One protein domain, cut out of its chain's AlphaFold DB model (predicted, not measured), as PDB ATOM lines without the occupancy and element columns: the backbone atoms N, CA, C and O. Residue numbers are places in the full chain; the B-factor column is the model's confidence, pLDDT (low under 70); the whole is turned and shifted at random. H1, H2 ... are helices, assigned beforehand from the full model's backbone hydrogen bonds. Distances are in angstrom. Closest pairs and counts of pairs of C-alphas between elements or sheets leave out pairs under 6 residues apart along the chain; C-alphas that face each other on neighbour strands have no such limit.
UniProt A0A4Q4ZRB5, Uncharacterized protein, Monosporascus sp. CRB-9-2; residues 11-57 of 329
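Overview. This is residues 11 to 57 of the 329 residues of an uncharacterized protein of Monosporascus sp. CRB-9-2 (UniProt A0A4Q4ZRB5). Two helices, H2 and H3, fold back on each other as a helical hairpin, and a third, H1, is set at an angle at the open end of that hairpin, where its last part packs on H3. Residues 13 to 18 stick out at the far end of H1, and residues 37 to 42, at the turn of the hairpin, stick out at the other end. The printed part has 47 residues with three named helices in the order H1, H2, H3 and no named strand; the class is all helix. It is compact, with a radius of gyration of the C-alphas of 10.3 A and spans of 28 by 19 by 15 A.

Arrangement. Start at H1, residues 17 to 25, and go on to H2, residues 29 to 37: the two only just touch, with 3 pairs of C-alphas within 8 A, and only at the corner by their link. Their closest C-alphas, of Ser 24 and Leu 32, are 6.5 A apart, and their lines are about perpendicular at 84 degrees. Next look at H3, residues 42 to 55, which touches H2 and runs the opposite way at a shallow tilt of 21 degrees; the closest C-alphas, of Thr 31 and His 48, are 5.0 A apart. H1 and H3 touch at Leu 23 and Ile 52, their closest C-alphas at 6.4 A, and run opposite ways at a steep tilt of 65 degrees. In H1, H2 and H3 every O i to N i+4 pair is within hydrogen-bond range.

Along the chain. Find C-alpha 17 at (58.819, 119.558, 143.808); from there H1 runs 11.9 A to C-alpha 25. H2 runs 12.2 A from C-alpha 29 to C-alpha 37. H3 runs 20.1 A from C-alpha 42 at (74.708, 109.234, 131.730) to C-alpha 55 at (72.396, 122.484, 146.660).

Size, cuts and confidence. The two C-alphas farthest apart, of Asn 15 and Asp 41, are 28.3 A apart. The printed part has no cut, and both links are tight. The mean pLDDT of the printed part is 92.2, and no printed residue is under 70.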
ATOM      1  N   ASP A  11      59.338 117.612 135.842       87.88
ATOM      2  CA  ASP A  11      58.217 117.399 136.747       87.88
ATOM      3  C   ASP A  11      58.679 116.674 138.007       87.88
ATOM      4  O   ASP A  11      59.506 115.766 137.964       87.88
ATOM      5  N   TRP A  12      58.068 117.028 139.136       90.62
ATOM      6  CA  TRP A  12      58.442 116.511 140.449       90.62
ATOM      7  C   TRP A  12      57.213 116.086 141.266       90.62
ATOM      8  O   TRP A  12      56.053 116.355 140.910       90.62
ATOM      9  N   TYR A  13      57.457 115.392 142.378       90.00
ATOM     10  CA  TYR A  13      56.435 115.095 143.384       90.00
ATOM     11  C   TYR A  13      56.120 116.316 144.254       90.00
ATOM     12  O   TYR A  13      56.974 117.163 144.495       90.00
ATOM     13  N   SER A  14      54.884 116.419 144.739       84.44
ATOM     14  CA  SER A  14      54.340 117.666 145.292       84.44
ATOM     15  C   SER A  14      55.052 118.191 146.539       84.44
ATOM     16  O   SER A  14      55.137 119.403 146.689       84.44
ATOM     17  N   ASN A  15      55.561 117.334 147.436       85.69
ATOM     18  CA  ASN A  15      56.088 117.823 148.721       85.69
ATOM     19  C   ASN A  15      57.406 118.598 148.588       85.69
ATOM     20  O   ASN A  15      57.595 119.582 149.293       85.69
ATOM     21  N   TYR A  16      58.310 118.163 147.707       88.19
ATOM     22  CA  TYR A  16      59.606 118.827 147.482       88.19
ATOM     23  C   TYR A  16      59.751 119.394 146.065       88.19
ATOM     24  O   TYR A  16      60.788 119.954 145.723       88.19
ATOM     25  N   GLY A  17      58.719 119.268 145.231       88.31
ATOM     26  CA  GLY A  17      58.819 119.558 143.808       88.31
ATOM     27  C   GLY A  17      59.039 121.023 143.470       88.31
ATOM     28  O   GLY A  17      59.824 121.310 142.575       88.31
ATOM     29  N   ALA A  18      58.411 121.952 144.196       89.94
ATOM     30  CA  ALA A  18      58.631 123.384 143.977       89.94
ATOM     31  C   ALA A  18      60.090 123.783 144.259       89.94
ATOM     32  O   ALA A  18      60.692 124.552 143.508       89.94
ATOM     33  N   ASP A  19      60.676 123.196 145.301       90.69
ATOM     34  CA  ASP A  19      62.056 123.460 145.692       90.69
ATOM     35  C   ASP A  19      63.038 122.850 144.691       90.69
ATOM     36  O   ASP A  19      63.955 123.535 144.245       90.69
ATOM     37  N   PHE A  20      62.834 121.591 144.283       92.81
ATOM     38  CA  PHE A  20      63.678 120.968 143.259       92.81
ATOM     39  C   PHE A  20      63.556 121.657 141.908       92.81
ATOM     40  O   PHE A  20      64.568 121.820 141.236       92.81
ATOM     41  N   MET A  21      62.363 122.122 141.536       93.06
ATOM     42  CA  MET A  21      62.180 122.910 140.321       93.06
ATOM     43  C   MET A  21      62.987 124.210 140.394       93.06
ATOM     44  O   MET A  21      63.763 124.498 139.490       93.06
ATOM     45  N   THR A  22      62.885 124.940 141.509       93.81
ATOM     46  CA  THR A  22      63.628 126.193 141.723       93.81
ATOM     47  C   THR A  22      65.143 125.969 141.701       93.81
ATOM     48  O   THR A  22      65.877 126.755 141.105       93.81
ATOM     49  N   LEU A  23      65.625 124.880 142.308       93.62
ATOM     50  CA  LEU A  23      67.041 124.507 142.287       93.62
ATOM     51  C   LEU A  23      67.508 124.094 140.886       93.62
ATOM     52  O   LEU A  23      68.572 124.528 140.449       93.62
ATOM     53  N   SER A  24      66.710 123.292 140.181       93.44
ATOM     54  CA  SER A  24      67.023 122.778 138.847       93.44
ATOM     55  C   SER A  24      67.104 123.906 137.814       93.44
ATOM     56  O   SER A  24      68.100 123.998 137.098       93.44
ATOM     57  N   THR A  25      66.127 124.822 137.788       93.12
ATOM     58  CA  THR A  25      66.097 125.951 136.835       93.12
ATOM     59  C   THR A  25      66.894 127.173 137.288       93.12
ATOM     60  O   THR A  25      67.143 128.072 136.486       93.12
ATOM     61  N   GLY A  26      67.255 127.250 138.569       93.25
ATOM     62  CA  GLY A  26      68.056 128.326 139.149       93.25
ATOM     63  C   GLY A  26      69.526 127.933 139.234       93.25
ATOM     64  O   GLY A  26      70.268 128.037 138.258       93.25
ATOM     65  N   THR A  27      69.944 127.463 140.410       93.75
ATOM     66  CA  THR A  27      71.340 127.119 140.727       93.75
ATOM     67  C   THR A  27      71.945 126.106 139.753       93.75
ATOM     68  O   THR A  27      73.097 126.246 139.355       93.75
ATOM     69  N   CYS A  28      71.164 125.113 139.324       95.56
ATOM     70  CA  CYS A  28      71.625 124.008 138.484       95.56
ATOM     71  C   CYS A  28      71.281 124.158 136.996       95.56
ATOM     72  O   CYS A  28      71.423 123.193 136.238       95.56
ATOM     73  N   ASN A  29      70.902 125.358 136.545       95.44
ATOM     74  CA  ASN A  29      70.417 125.592 135.182       95.44
ATOM     75  C   ASN A  29      71.424 125.172 134.093       95.44
ATOM     76  O   ASN A  29      71.049 124.605 133.073       95.44
ATOM     77  N   ILE A  30      72.724 125.383 134.327       94.38
ATOM     78  CA  ILE A  30      73.778 125.008 133.367       94.38
ATOM     79  C   ILE A  30      73.793 123.488 133.150       94.38
ATOM     80  O   ILE A  30      73.799 123.015 132.014       94.38
ATOM     81  N   THR A  31      73.754 122.718 134.241       94.31
ATOM     82  CA  THR A  31      73.712 121.249 134.175       94.31
ATOM     83  C   THR A  31      72.396 120.737 133.585       94.31
ATOM     84  O   THR A  31      72.412 119.775 132.821       94.31
ATOM     85  N   LEU A  32      71.276 121.423 133.855       93.38
ATOM     86  CA  LEU A  32      69.978 121.114 133.256       93.38
ATOM     87  C   LEU A  32      70.007 121.310 131.736       93.38
ATOM     88  O   LEU A  32      69.573 120.431 131.000       93.38
ATOM     89  N   ALA A  33      70.546 122.433 131.254       92.94
ATOM     90  CA  ALA A  33      70.677 122.706 129.824       92.94
ATOM     91  C   ALA A  33      71.561 121.661 129.123       92.94
ATOM     92  O   ALA A  33      71.227 121.214 128.026       92.94
ATOM     93  N   GLY A  34      72.643 121.223 129.781       91.94
ATOM     94  CA  GLY A  34      73.483 120.120 129.311       91.94
ATOM     95  C   GLY A  34      72.705 118.810 129.173       91.94
ATOM     96  O   GLY A  34      72.722 118.194 128.109       91.94
ATOM     97  N   TYR A  35      71.954 118.422 130.208       91.06
ATOM     98  CA  TYR A  35      71.090 117.240 130.165       91.06
ATOM     99  C   TYR A  35      70.022 117.337 129.067       91.06
ATOM    100  O   TYR A  35      69.843 116.399 128.298       91.06
ATOM    101  N   VAL A  36      69.330 118.472 128.940       91.69
ATOM    102  CA  VAL A  36      68.281 118.658 127.922       91.69
ATOM    103  C   VAL A  36      68.852 118.585 126.503       91.69
ATOM    104  O   VAL A  36      68.186 118.071 125.605       91.69
ATOM    105  N   ALA A  37      70.088 119.049 126.295       92.50
ATOM    106  CA  ALA A  37      70.770 118.939 125.009       92.50
ATOM    107  C   ALA A  37      71.129 117.485 124.647       92.50
ATOM    108  O   ALA A  37      71.074 117.123 123.471       92.50
ATOM    109  N   SER A  38      71.472 116.648 125.634       90.62
ATOM    110  CA  SER A  38      71.797 115.230 125.433       90.62
ATOM    111  C   SER A  38      71.251 114.354 126.576       90.62
ATOM    112  O   SER A  38      71.992 113.943 127.472       90.62
ATOM    113  N   PRO A  39      69.946 114.015 126.552       84.88
ATOM    114  CA  PRO A  39      69.260 113.376 127.684       84.88
ATOM    115  C   PRO A  39      69.612 111.897 127.884       84.88
ATOM    116  O   PRO A  39      69.163 111.275 128.846       84.88
ATOM    117  N   PHE A  40      70.382 111.318 126.962       86.81
ATOM    118  CA  PHE A  40      70.834 109.926 127.013       86.81
ATOM    119  C   PHE A  40      72.283 109.789 127.484       86.81
ATOM    120  O   PHE A  40      72.766 108.664 127.603       86.81
ATOM    121  N   ASP A  41      72.976 110.903 127.724       90.56
ATOM    122  CA  ASP A  41      74.330 110.874 128.259       90.56
ATOM    123  C   ASP A  41      74.274 110.665 129.784       90.56
ATOM    124  O   ASP A  41      73.791 111.549 130.507       90.56
ATOM    125  N   PRO A  42      74.747 109.513 130.300       90.69
ATOM    126  CA  PRO A  42      74.708 109.234 131.730       90.69
ATOM    127  C   PRO A  42      75.532 110.249 132.532       90.69
ATOM    128  O   PRO A  42      75.125 110.623 133.627       90.69
ATOM    129  N   LEU A  43      76.633 110.768 131.974       92.38
ATOM    130  CA  LEU A  43      77.512 111.697 132.683       92.38
ATOM    131  C   LEU A  43      76.828 113.047 132.935       92.38
ATOM    132  O   LEU A  43      76.967 113.623 134.013       92.38
ATOM    133  N   LEU A  44      76.072 113.547 131.953       93.06
ATOM    134  CA  LEU A  44      75.323 114.801 132.085       93.06
ATOM    135  C   LEU A  44      74.126 114.648 133.027       93.06
ATOM    136  O   LEU A  44      73.817 115.572 133.781       93.06
ATOM    137  N   CYS A  45      73.485 113.477 133.013       91.88
ATOM    138  CA  CYS A  45      72.416 113.146 133.950       91.88
ATOM    139  C   CYS A  45      72.942 113.142 135.393       91.88
ATOM    140  O   CYS A  45      72.417 113.862 136.244       91.88
ATOM    141  N   ASP A  46      74.043 112.428 135.647       92.94
ATOM    142  CA  ASP A  46      74.673 112.349 136.967       92.94
ATOM    143  C   ASP A  46      75.203 113.712 137.432       92.94
ATOM    144  O   ASP A  46      75.053 114.072 138.600       92.94
ATOM    145  N   ALA A  47      75.763 114.522 136.526       94.00
ATOM    146  CA  ALA A  47      76.192 115.884 136.839       94.00
ATOM    147  C   ALA A  47      75.025 116.762 137.323       94.00
ATOM    148  O   ALA A  47      75.179 117.520 138.284       94.00
ATOM    149  N   HIS A  48      73.847 116.646 136.699       94.44
ATOM    150  CA  HIS A  48      72.662 117.382 137.137       94.44
ATOM    151  C   HIS A  48      72.133 116.882 138.487       94.44
ATOM    152  O   HIS A  48      71.839 117.689 139.372       94.44
ATOM    153  N   VAL A  49      72.078 115.559 138.681       94.31
ATOM    154  CA  VAL A  49      71.715 114.938 139.965       94.31
ATOM    155  C   VAL A  49      72.630 115.440 141.083       94.31
ATOM    156  O   VAL A  49      72.133 115.882 142.119       94.31
ATOM    157  N   ASN A  50      73.945 115.434 140.861       95.00
ATOM    158  CA  ASN A  50      74.931 115.892 141.838       95.00
ATOM    159  C   ASN A  50      74.769 117.377 142.166       95.00
ATOM    160  O   ASN A  50      74.772 117.724 143.343       95.00
ATOM    161  N   CYS A  51      74.525 118.237 141.171       95.94
ATOM    162  CA  CYS A  51      74.268 119.656 141.421       95.94
ATOM    163  C   CYS A  51      73.049 119.870 142.335       95.94
ATOM    164  O   CYS A  51      73.118 120.631 143.304       95.94
ATOM    165  N   ILE A  52      71.935 119.172 142.067       95.12
ATOM    166  CA  ILE A  52      70.742 119.277 142.918       95.12
ATOM    167  C   ILE A  52      71.059 118.760 144.321       95.12
ATOM    168  O   ILE A  52      70.707 119.410 145.303       95.12
ATOM    169  N   LEU A  53      71.732 117.612 144.438       94.88
ATOM    170  CA  LEU A  53      72.096 117.061 145.738       94.88
ATOM    171  C   LEU A  53      72.990 118.034 146.516       94.88
ATOM    172  O   LEU A  53      72.664 118.347 147.655       94.88
ATOM    173  N   GLU A  54      74.042 118.593 145.931       96.19
ATOM    174  CA  GLU A  54      74.913 119.574 146.594       96.19
ATOM    175  C   GLU A  54      74.151 120.812 147.085       96.19
ATOM    176  O   GLU A  54      74.368 121.256 148.212       96.19
ATOM    177  N   ALA A  55      73.201 121.319 146.296       94.81
ATOM    178  CA  ALA A  55      72.396 122.484 146.660       94.81
ATOM    179  C   ALA A  55      71.268 122.183 147.673       94.81
ATOM    180  O   ALA A  55      70.636 123.104 148.197       94.81
ATOM    181  N   THR A  56      70.984 120.909 147.962       94.38
ATOM    182  CA  THR A  56      69.945 120.513 148.924       94.38
ATOM    183  C   THR A  56      70.478 120.386 150.348       94.38
ATOM    184  O   THR A  56      71.584 119.916 150.594       94.38
ATOM    185  N   THR A  57      69.643 120.741 151.326       94.06
ATOM    186  CA  THR A  57      69.966 120.605 152.754       94.06
ATOM    187  C   THR A  57      70.162 119.140 153.162       94.06
ATOM    188  O   THR A  57      69.355 118.289 152.774       94.06
TER     189      THR A  57